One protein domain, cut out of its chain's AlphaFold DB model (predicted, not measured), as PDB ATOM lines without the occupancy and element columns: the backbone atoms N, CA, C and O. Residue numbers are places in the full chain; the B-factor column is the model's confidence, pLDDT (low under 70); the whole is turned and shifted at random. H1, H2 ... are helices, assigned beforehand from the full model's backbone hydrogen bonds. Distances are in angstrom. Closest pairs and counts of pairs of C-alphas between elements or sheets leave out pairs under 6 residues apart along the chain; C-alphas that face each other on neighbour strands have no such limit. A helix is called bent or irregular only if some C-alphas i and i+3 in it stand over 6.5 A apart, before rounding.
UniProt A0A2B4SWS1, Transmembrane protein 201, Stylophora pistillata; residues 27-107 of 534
ATOM      1  N   SER A  27     -26.498  20.542  42.199       52.66
ATOM      2  CA  SER A  27     -25.995  19.804  41.030       52.66
ATOM      3  C   SER A  27     -26.085  20.580  39.712       52.66
ATOM      4  O   SER A  27     -25.300  20.348  38.796       52.66
ATOM      5  N   LEU A  28     -27.019  21.528  39.615       54.38
ATOM      6  CA  LEU A  28     -27.165  22.418  38.462       54.38
ATOM      7  C   LEU A  28     -26.345  23.706  38.617       54.38
ATOM      8  O   LEU A  28     -26.340  24.529  37.708       54.38
ATOM      9  N   ILE A  29     -25.687  23.900  39.763       55.94
ATOM     10  CA  ILE A  29     -24.886  25.092  40.081       55.94
ATOM     11  C   ILE A  29     -23.391  24.750  40.125       55.94
ATOM     12  O   ILE A  29     -22.561  25.561  39.720       55.94
ATOM     13  N   SER A  30     -23.037  23.553  40.597       66.62
ATOM     14  CA  SER A  30     -21.647  23.098  40.669       66.62
ATOM     15  C   SER A  30     -21.148  22.606  39.312       66.62
ATOM     16  O   SER A  30     -21.826  21.842  38.630       66.62
ATOM     17  N   GLN A  31     -19.947  23.028  38.921       77.25
ATOM     18  CA  GLN A  31     -19.249  22.474  37.762       77.25
ATOM     19  C   GLN A  31     -18.449  21.233  38.168       77.25
ATOM     20  O   GLN A  31     -17.934  21.193  39.289       77.25
ATOM     21  N   PRO A  32     -18.310  20.233  37.280       84.31
ATOM     22  CA  PRO A  32     -17.410  19.118  37.528       84.31
ATOM     23  C   PRO A  32     -15.965  19.626  37.610       84.31
ATOM     24  O   PRO A  32     -15.525  20.414  36.775       84.31
ATOM     25  N   GLN A  33     -15.219  19.168  38.615       88.75
ATOM     26  CA  GLN A  33     -13.784  19.430  38.695       88.75
ATOM     27  C   GLN A  33     -13.058  18.497  37.723       88.75
ATOM     28  O   GLN A  33     -13.076  17.279  37.892       88.75
ATOM     29  N   LEU A  34     -12.452  19.077  36.689       93.19
ATOM     30  CA  LEU A  34     -11.633  18.376  35.699       93.19
ATOM     31  C   LEU A  34     -10.162  18.726  35.922       93.19
ATOM     32  O   LEU A  34      -9.854  19.781  36.480       93.19
ATOM     33  N   CYS A  35      -9.243  17.876  35.458       95.94
ATOM     34  CA  CYS A  35      -7.835  18.259  35.417       95.94
ATOM     35  C   CYS A  35      -7.633  19.460  34.476       95.94
ATOM     36  O   CYS A  35      -8.452  19.713  33.587       95.94
ATOM     37  N   HIS A  36      -6.532  20.187  34.666       95.00
ATOM     38  CA  HIS A  36      -6.221  21.404  33.911       95.00
ATOM     39  C   HIS A  36      -6.299  21.190  32.388       95.00
ATOM     40  O   HIS A  36      -6.983  21.939  31.687       95.00
ATOM     41  N   ASP A  37      -5.693  20.114  31.885       96.25
ATOM     42  CA  ASP A  37      -5.647  19.832  30.446       96.25
ATOM     43  C   ASP A  37      -7.022  19.458  29.888       96.25
ATOM     44  O   ASP A  37      -7.427  19.951  28.837       96.25
ATOM     45  N   CYS A  38      -7.798  18.657  30.625       96.00
ATOM     46  CA  CYS A  38      -9.174  18.337  30.245       96.00
ATOM     47  C   CYS A  38     -10.069  19.581  30.257       96.00
ATOM     48  O   CYS A  38     -10.902  19.735  29.370       96.00
ATOM     49  N   SER A  39      -9.884  20.487  31.219       94.88
ATOM     50  CA  SER A  39     -10.607  21.761  31.276       94.88
ATOM     51  C   SER A  39     -10.303  22.632  30.050       94.88
ATOM     52  O   SER A  39     -11.221  23.113  29.381       94.88
ATOM     53  N   LYS A  40      -9.021  22.749  29.677       95.50
ATOM     54  CA  LYS A  40      -8.581  23.463  28.470       95.50
ATOM     55  C   LYS A  40      -9.117  22.820  27.185       95.50
ATOM     56  O   LYS A  40      -9.596  23.531  26.298       95.50
ATOM     57  N   ASN A  41      -9.102  21.489  27.102       95.12
ATOM     58  CA  ASN A  41      -9.651  20.741  25.968       95.12
ATOM     59  C   ASN A  41     -11.164  20.955  25.830       95.12
ATOM     60  O   ASN A  41     -11.639  21.214  24.729       95.12
ATOM     61  N   GLN A  42     -11.924  20.929  26.931       94.06
ATOM     62  CA  GLN A  42     -13.364  21.211  26.899       94.06
ATOM     63  C   GLN A  42     -13.666  22.661  26.500       94.06
ATOM     64  O   GLN A  42     -14.575  22.897  25.705       94.06
ATOM     65  N   ALA A  43     -12.890  23.634  26.988       93.00
ATOM     66  CA  ALA A  43     -13.040  25.032  26.579       93.00
ATOM     67  C   ALA A  43     -12.775  25.222  25.073       93.00
ATOM     68  O   ALA A  43     -13.534  25.910  24.389       93.00
ATOM     69  N   THR A  44     -11.739  24.565  24.544       95.44
ATOM     70  CA  THR A  44     -11.395  24.609  23.113       95.44
ATOM     71  C   THR A  44     -12.470  23.936  22.265       95.44
ATOM     72  O   THR A  44     -12.949  24.521  21.300       95.44
ATOM     73  N   LYS A  45     -12.940  22.759  22.686       96.12
ATOM     74  CA  LYS A  45     -14.042  22.038  22.048       96.12
ATOM     75  C   LYS A  45     -15.312  22.879  21.938       96.12
ATOM     76  O   LYS A  45     -15.955  22.891  20.897       96.12
ATOM     77  N   ILE A  46     -15.676  23.600  22.997       94.00
ATOM     78  CA  ILE A  46     -16.852  24.481  22.987       94.00
ATOM     79  C   ILE A  46     -16.635  25.679  22.064       94.00
ATOM     80  O   ILE A  46     -17.558  26.075  21.356       94.00
ATOM     81  N   LYS A  47     -15.425  26.246  22.041       95.38
ATOM     82  CA  LYS A  47     -15.078  27.311  21.097       95.38
ATOM     83  C   LYS A  47     -15.249  26.840  19.649       95.38
ATOM     84  O   LYS A  47     -15.851  27.569  18.872       95.38
ATOM     85  N   GLU A  48     -14.789  25.632  19.328       95.69
ATOM     86  CA  GLU A  48     -14.920  25.044  17.988       95.69
ATOM     87  C   GLU A  48     -16.373  24.725  17.622       95.69
ATOM     88  O   GLU A  48     -16.821  25.098  16.541       95.69
ATOM     89  N   LEU A  49     -17.150  24.156  18.552       95.62
ATOM     90  CA  LEU A  49     -18.591  23.941  18.362       95.62
ATOM     91  C   LEU A  49     -19.349  25.247  18.099       95.62
ATOM     92  O   LEU A  49     -20.270  25.267  17.290       95.62
ATOM     93  N   ASN A  50     -18.979  26.335  18.778       94.19
ATOM     94  CA  ASN A  50     -19.606  27.642  18.576       94.19
ATOM     95  C   ASN A  50     -19.185  28.311  17.260       94.19
ATOM     96  O   ASN A  50     -19.886  29.206  16.799       94.19
ATOM     97  N   SER A  51     -18.053  27.909  16.679       94.50
ATOM     98  CA  SER A  51     -17.607  28.359  15.356       94.50
ATOM     99  C   SER A  51     -18.053  27.437  14.218       94.50
ATOM    100  O   SER A  51     -17.613  27.631  13.090       94.50
ATOM    101  N   PHE A  52     -18.873  26.419  14.497       96.56
ATOM    102  CA  PHE A  52     -19.379  25.523  13.464       96.56
ATOM    103  C   PHE A  52     -20.318  26.273  12.513       96.56
ATOM    104  O   PHE A  52     -21.331  26.832  12.938       96.56
ATOM    105  N   GLU A  53     -19.997  26.225  11.223       95.31
ATOM    106  CA  GLU A  53     -20.818  26.756  10.140       95.31
ATOM    107  C   GLU A  53     -21.119  25.612   9.157       95.31
ATOM    108  O   GLU A  53     -20.183  24.959   8.683       95.31
ATOM    109  N   PRO A  54     -22.401  25.299   8.894       94.81
ATOM    110  CA  PRO A  54     -22.764  24.215   7.989       94.81
ATOM    111  C   PRO A  54     -22.387  24.559   6.546       94.81
ATOM    112  O   PRO A  54     -22.617  25.673   6.081       94.81
ATOM    113  N   SER A  55     -21.883  23.574   5.806       93.31
ATOM    114  CA  SER A  55     -21.594  23.724   4.376       93.31
ATOM    115  C   SER A  55     -22.881  23.758   3.552       93.31
ATOM    116  O   SER A  55     -22.969  24.470   2.549       93.31
ATOM    117  N   ARG A  56     -23.895  22.985   3.964       94.44
ATOM    118  CA  ARG A  56     -25.232  22.974   3.355       94.44
ATOM    119  C   ARG A  56     -26.304  22.944   4.437       94.44
ATOM    120  O   ARG A  56     -26.311  22.067   5.294       94.44
ATOM    121  N   GLU A  57     -27.273  23.853   4.358       92.94
ATOM    122  CA  GLU A  57     -28.376  23.909   5.333       92.94
ATOM    123  C   GLU A  57     -29.208  22.617   5.375       92.94
ATOM    124  O   GLU A  57     -29.681  22.223   6.440       92.94
ATOM    125  N   SER A  58     -29.355  21.923   4.236       93.81
ATOM    126  CA  SER A  58     -30.094  20.655   4.157       93.81
ATOM    127  C   SER A  58     -29.455  19.537   4.980       93.81
ATOM    128  O   SER A  58     -30.169  18.679   5.500       93.81
ATOM    129  N   ASP A  59     -28.131  19.576   5.132       94.88
ATOM    130  CA  ASP A  59     -27.340  18.526   5.774       94.88
ATOM    131  C   ASP A  59     -26.875  18.944   7.182       94.88
ATOM    132  O   ASP A  59     -26.144  18.200   7.838       94.88
ATOM    133  N   PHE A  60     -27.361  20.088   7.689       95.56
ATOM    134  CA  PHE A  60     -26.960  20.710   8.958       95.56
ATOM    135  C   PHE A  60     -26.823  19.715  10.114       95.56
ATOM    136  O   PHE A  60     -25.802  19.691  10.791       95.56
ATOM    137  N   PHE A  61     -27.838  18.880  10.349       95.25
ATOM    138  CA  PHE A  61     -27.826  17.943  11.476       95.25
ATOM    139  C   PHE A  61     -26.774  16.845  11.311       95.25
ATOM    140  O   PHE A  61     -26.109  16.489  12.281       95.25
ATOM    141  N   SER A  62     -26.603  16.333  10.089       96.19
ATOM    142  CA  SER A  62     -25.618  15.292   9.797       96.19
ATOM    143  C   SER A  62     -24.196  15.839   9.910       96.19
ATOM    144  O   SER A  62     -23.339  15.199  10.518       96.19
ATOM    145  N   GLU A  63     -23.946  17.029   9.360       97.12
ATOM    146  CA  GLU A  63     -22.651  17.704   9.460       97.12
ATOM    147  C   GLU A  63     -22.325  18.079  10.909       97.12
ATOM    148  O   GLU A  63     -21.214  17.834  11.375       97.12
ATOM    149  N   LEU A  64     -23.304  18.607  11.649       96.62
ATOM    150  CA  LEU A  64     -23.136  18.972  13.051       96.62
ATOM    151  C   LEU A  64     -22.801  17.749  13.910       96.62
ATOM    152  O   LEU A  64     -21.928  17.828  14.774       96.62
ATOM    153  N   ASP A  65     -23.471  16.616  13.698       96.31
ATOM    154  CA  ASP A  65     -23.194  15.398  14.461       96.31
ATOM    155  C   ASP A  65     -21.850  14.767  14.068       96.31
ATOM    156  O   ASP A  65     -21.101  14.338  14.948       96.31
ATOM    157  N   ALA A  66     -21.477  14.791  12.785       96.62
ATOM    158  CA  ALA A  66     -20.141  14.391  12.346       96.62
ATOM    159  C   ALA A  66     -19.047  15.282  12.964       96.62
ATOM    160  O   ALA A  66     -18.034  14.775  13.452       96.62
ATOM    161  N   HIS A  67     -19.274  16.599  13.015       96.75
ATOM    162  CA  HIS A  67     -18.354  17.555  13.623       96.75
ATOM    163  C   HIS A  67     -18.231  17.347  15.138       96.75
ATOM    164  O   HIS A  67     -17.119  17.290  15.659       96.75
ATOM    165  N   LYS A  68     -19.344  17.133  15.852       95.94
ATOM    166  CA  LYS A  68     -19.318  16.769  17.279       95.94
ATOM    167  C   LYS A  68     -18.495  15.509  17.526       95.94
ATOM    168  O   LYS A  68     -17.637  15.529  18.401       95.94
ATOM    169  N   ASN A  69     -18.717  14.449  16.746       96.38
ATOM    170  CA  ASN A  69     -17.977  13.194  16.894       96.38
ATOM    171  C   ASN A  69     -16.473  13.402  16.665       96.38
ATOM    172  O   ASN A  69     -15.656  12.911  17.441       96.38
ATOM    173  N   HIS A  70     -16.101  14.198  15.658       96.88
ATOM    174  CA  HIS A  70     -14.705  14.555  15.421       96.88
ATOM    175  C   HIS A  70     -14.085  15.299  16.617       96.88
ATOM    176  O   HIS A  70     -12.972  14.987  17.045       96.88
ATOM    177  N   LEU A  71     -14.811  16.255  17.199       96.44
ATOM    178  CA  LEU A  71     -14.350  16.992  18.375       96.44
ATOM    179  C   LEU A  71     -14.290  16.125  19.639       96.44
ATOM    180  O   LEU A  71     -13.396  16.316  20.463       96.44
ATOM    181  N   ASP A  72     -15.210  15.175  19.800       94.25
ATOM    182  CA  ASP A  72     -15.186  14.185  20.881       94.25
ATOM    183  C   ASP A  72     -13.929  13.312  20.798       94.25
ATOM    184  O   ASP A  72     -13.310  13.021  21.824       94.25
ATOM    185  N   GLU A  73     -13.517  12.939  19.585       96.00
ATOM    186  CA  GLU A  73     -12.307  12.154  19.356       96.00
ATOM    187  C   GLU A  73     -11.013  12.959  19.510       96.00
ATOM    188  O   GLU A  73     -10.026  12.442  20.040       96.00
ATOM    189  N   ARG A  74     -11.010  14.219  19.066       96.62
ATOM    190  CA  ARG A  74      -9.853  15.119  19.152       96.62
ATOM    191  C   ARG A  74      -9.598  15.594  20.581       96.62
ATOM    192  O   ARG A  74      -8.453  15.638  21.024       96.62
ATOM    193  N   TYR A  75     -10.661  15.915  21.315       96.12
ATOM    194  CA  TYR A  75     -10.614  16.465  22.671       96.12
ATOM    195  C   TYR A  75     -11.074  15.444  23.715       96.12
ATOM    196  O   TYR A  75     -11.880  15.751  24.602       96.12
ATOM    197  N   LYS A  76     -10.549  14.215  23.615       94.44
ATOM    198  CA  LYS A  76     -10.829  13.136  24.569       94.44
ATOM    199  C   LYS A  76     -10.454  13.558  25.989       94.44
ATOM    200  O   LYS A  76      -9.392  14.128  26.246       94.44
ATOM    201  N   LEU A  77     -11.348  13.251  26.920       95.25
ATOM    202  CA  LEU A  77     -11.094  13.385  28.348       95.25
ATOM    203  C   LEU A  77     -10.238  12.207  28.818       95.25
ATOM    204  O   LEU A  77     -10.398  11.086  28.335       95.25
ATOM    205  N   CYS A  78      -9.374  12.433  29.807       97.00
ATOM    206  CA  CYS A  78      -8.765  11.315  30.515       97.00
ATOM    207  C   CYS A  78      -9.849  10.526  31.270       97.00
ATOM    208  O   CYS A  78     -10.866  11.092  31.684       97.00
ATOM    209  N   HIS A  79      -9.621   9.229  31.478       96.12
ATOM    210  CA  HIS A  79     -10.595   8.331  32.108       96.12
ATOM    211  C   HIS A  79     -11.220   8.877  33.416       96.12
ATOM    212  O   HIS A  79     -12.449   8.891  33.511       96.12
ATOM    213  N   PRO A  80     -10.460   9.406  34.400       95.69
ATOM    214  CA  PRO A  80     -11.070   9.904  35.637       95.69
ATOM    215  C   PRO A  80     -11.918  11.172  35.432       95.69
ATOM    216  O   PRO A  80     -12.926  11.374  36.118       95.69
ATOM    217  N   CYS A  81     -11.545  12.032  34.478       95.31
ATOM    218  CA  CYS A  81     -12.339  13.209  34.130       95.31
ATOM    219  C   CYS A  81     -13.617  12.813  33.389       95.31
ATOM    220  O   CYS A  81     -14.675  13.366  33.678       95.31
ATOM    221  N   TYR A  82     -13.538  11.827  32.493       94.56
ATOM    222  CA  TYR A  82     -14.701  11.275  31.804       94.56
ATOM    223  C   TYR A  82     -15.741  10.746  32.798       94.56
ATOM    224  O   TYR A  82     -16.899  11.160  32.754       94.56
ATOM    225  N   ASP A  83     -15.324   9.929  33.769       94.88
ATOM    226  CA  ASP A  83     -16.234   9.388  34.787       94.88
ATOM    227  C   ASP A  83     -16.857  10.487  35.652       94.88
ATOM    228  O   ASP A  83     -18.025  10.409  36.041       94.88
ATOM    229  N   THR A  84     -16.087  11.535  35.948       93.62
ATOM    230  CA  THR A  84     -16.565  12.691  36.712       93.62
ATOM    231  C   THR A  84     -17.637  13.458  35.945       93.62
ATOM    232  O   THR A  84     -18.688  13.761  36.517       93.62
ATOM    233  N   VAL A  85     -17.425  13.710  34.649       92.19
ATOM    234  CA  VAL A  85     -18.431  14.325  33.770       92.19
ATOM    235  C   VAL A  85     -19.665  13.435  33.665       92.19
ATOM    236  O   VAL A  85     -20.776  13.911  33.882       92.19
ATOM    237  N   GLN A  86     -19.495  12.135  33.418       92.50
ATOM    238  CA  GLN A  86     -20.613  11.205  33.270       92.50
ATOM    239  C   GLN A  86     -21.460  11.119  34.547       92.50
ATOM    240  O   GLN A  86     -22.692  11.127  34.487       92.50
ATOM    241  N   ARG A  87     -20.818  11.072  35.720       90.94
ATOM    242  CA  ARG A  87     -21.509  11.093  37.016       90.94
ATOM    243  C   ARG A  87     -22.292  12.390  37.196       90.94
ATOM    244  O   ARG A  87     -23.443  12.341  37.625       90.94
ATOM    245  N   HIS A  88     -21.688  13.529  36.859       88.69
ATOM    246  CA  HIS A  88     -22.328  14.839  36.969       88.69
ATOM    247  C   HIS A  88     -23.553  14.951  36.051       88.69
ATOM    248  O   HIS A  88     -24.636  15.288  36.523       88.69
ATOM    249  N   LEU A  89     -23.433  14.530  34.790       88.56
ATOM    250  CA  LEU A  89     -24.545  14.483  33.836       88.56
ATOM    251  C   LEU A  89     -25.683  13.572  34.308       88.56
ATOM    252  O   LEU A  89     -26.854  13.935  34.207       88.56
ATOM    253  N   ASN A  90     -25.359  12.407  34.872       89.12
ATOM    254  CA  ASN A  90     -26.364  11.501  35.423       89.12
ATOM    255  C   ASN A  90     -27.127  12.138  36.596       89.12
ATOM    256  O   ASN A  90     -28.349  11.991  36.681       89.12
ATOM    257  N   LEU A  91     -26.434  12.871  37.475       86.88
ATOM    258  CA  LEU A  91     -27.070  13.620  38.562       86.88
ATOM    259  C   LEU A  91     -27.985  14.718  38.008       86.88
ATOM    260  O   LEU A  91     -29.158  14.766  38.368       86.88
ATOM    261  N   GLN A  92     -27.507  15.513  37.047       85.62
ATOM    262  CA  GLN A  92     -28.319  16.543  36.393       85.62
ATOM    263  C   GLN A  92     -29.559  15.970  35.697       85.62
ATOM    264  O   GLN A  92     -30.638  16.555  35.780       85.62
ATOM    265  N   ALA A  93     -29.446  14.810  35.046       86.44
ATOM    266  CA  ALA A  93     -30.578  14.141  34.411       86.44
ATOM    267  C   ALA A  93     -31.628  13.683  35.437       86.44
ATOM    268  O   ALA A  93     -32.835  13.790  35.193       86.44
ATOM    269  N   MET A  94     -31.190  13.189  36.599       81.62
ATOM    270  CA  MET A  94     -32.091  12.859  37.707       81.62
ATOM    271  C   MET A  94     -32.754  14.105  38.291       81.62
ATOM    272  O   MET A  94     -33.963  14.091  38.539       81.62
ATOM    273  N   ASP A  95     -32.015  15.198  38.445       83.44
ATOM    274  CA  ASP A  95     -32.551  16.453  38.965       83.44
ATOM    275  C   ASP A  95     -33.545  17.103  38.009       83.44
ATOM    276  O   ASP A  95     -34.640  17.477  38.419       83.44
ATOM    277  N   LEU A  96     -33.256  17.116  36.709       85.38
ATOM    278  CA  LEU A  96     -34.204  17.596  35.709       85.38
ATOM    279  C   LEU A  96     -35.479  16.746  35.708       85.38
ATOM    280  O   LEU A  96     -36.589  17.273  35.667       85.38
ATOM    281  N   LYS A  97     -35.345  15.419  35.809       86.00
ATOM    282  CA  LYS A  97     -36.495  14.511  35.862       86.00
ATOM    283  C   LYS A  97     -37.346  14.734  37.111       86.00
ATOM    284  O   LYS A  97     -38.574  14.701  37.023       86.00
ATOM    285  N   THR A  98     -36.721  14.953  38.266       80.94
ATOM    286  CA  THR A  98     -37.441  15.243  39.513       80.94
ATOM    287  C   THR A  98     -38.076  16.629  39.488       80.94
ATOM    288  O   THR A  98     -39.218  16.759  39.923       80.94
ATOM    289  N   PHE A  99     -37.419  17.629  38.898       81.25
ATOM    290  CA  PHE A  99     -37.967  18.970  38.699       81.25
ATOM    291  C   PHE A  99     -39.172  18.972  37.751       81.25
ATOM    292  O   PHE A  99     -40.230  19.503  38.088       81.25
ATOM    293  N   VAL A 100     -39.066  18.320  36.590       83.19
ATOM    294  CA  VAL A 100     -40.180  18.174  35.639       83.19
ATOM    295  C   VAL A 100     -41.344  17.433  36.299       83.19
ATOM    296  O   VAL A 100     -42.498  17.842  36.192       83.19
ATOM    297  N   LEU A 101     -41.067  16.378  37.068       77.69
ATOM    298  CA  LEU A 101     -42.114  15.685  37.816       77.69
ATOM    299  C   LEU A 101     -42.727  16.574  38.912       77.69
ATOM    300  O   LEU A 101     -43.942  16.562  39.105       77.69
ATOM    301  N   GLY A 102     -41.907  17.361  39.605       76.44
ATOM    302  CA  GLY A 102     -42.327  18.305  40.635       76.44
ATOM    303  C   GLY A 102     -43.232  19.403  40.084       76.44
ATOM    304  O   GLY A 102     -44.295  19.646  40.651       76.44
ATOM    305  N   THR A 103     -42.875  19.999  38.947       74.88
ATOM    306  CA  THR A 103     -43.684  21.015  38.252       74.88
ATOM    307  C   THR A 103     -44.987  20.429  37.716       74.88
ATOM    308  O   THR A 103     -46.040  21.021  37.925       74.88
ATOM    309  N   HIS A 104     -44.980  19.223  37.135       72.62
ATOM    310  CA  HIS A 104     -46.220  18.536  36.751       72.62
ATOM    311  C   HIS A 104     -47.137  18.265  37.952       72.62
ATOM    312  O   HIS A 104     -48.355  18.438  37.859       72.62
ATOM    313  N   LEU A 105     -46.572  17.867  39.096       67.75
ATOM    314  CA  LEU A 105     -47.337  17.637  40.320       67.75
ATOM    315  C   LEU A 105     -47.836  18.943  40.950       67.75
ATOM    316  O   LEU A 105     -48.961  18.969  41.450       67.75
ATOM    317  N   GLN A 106     -47.055  20.022  40.914       65.94
ATOM    318  CA  GLN A 106     -47.488  21.342  41.378       65.94
ATOM    319  C   GLN A 106     -48.583  21.915  40.476       65.94
ATOM    320  O   GLN A 106     -49.627  22.290  40.999       65.94
ATOM    321  N   ASN A 107     -48.429  21.847  39.152       61.56
ATOM    322  CA  ASN A 107     -49.454  22.257  38.187       61.56
ATOM    323  C   ASN A 107     -50.753  21.446  38.337       61.56
ATOM    324  O   ASN A 107     -51.837  21.972  38.116       61.56
TER     325      ASN A 107
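What this domain is: This is residues 27 to 107 of the 534 residues of the protein "Transmembrane protein 201" of Stylophora pistillata (UniProt A0A2B4SWS1). The model is an open V: one arm holds H1 and H2, the chain folding back between them, and the other is the long helix H3, whose residues 97 to 107 stick out. Residues 27 to 35 run alongside H3 toward the corner. The printed part has 81 residues with three named helices, H1, H2 and H3, and no named strand: all helix, loose, radius of gyration of the C-alphas 16.3 A, flat, spanning 45 by 36 by 17 A.

Where its parts are: Find C-alpha 36 at (-6.221, 21.404, 33.911); from there H1, residues 36 to 50, runs 21.3 A. H2, residues 57 to 74, spans 24.7 A, with a kink of 31 degrees near residue 64; it is irregular, C-alphas 58 and 61 being 8.1 A apart. H3, residues 79 to 107, runs 41.7 A to C-alpha 107 at (-49.454, 22.257, 38.187).

How they stand to each other: H1 and H2, a helical hairpin, only just touch, with 3 pairs of C-alphas within 8 A, through residues 45 to 49 and 67 to 71 alone; the closest C-alphas, of Lys 45 and Leu 71, are 6.2 A apart. They run opposite ways at a shallow tilt of 11 degrees. H1 and H3 are close but not clearly touching, C-alphas 38 and 81 being closest at 7.2 A, at a steep tilt of 57 degrees. H2 and H3 are apart. Every O i to N i+4 pair is within hydrogen-bond range in H1 and H3, and 12 of 14 in H2.

The domain as a whole: The farthest C-alphas, of Ser 55 and Gln 106, are 45.2 A apart. The printed part has no cut and no long link between helices. Residues 27 to 30 and 105 to 107 have pLDDT under 70.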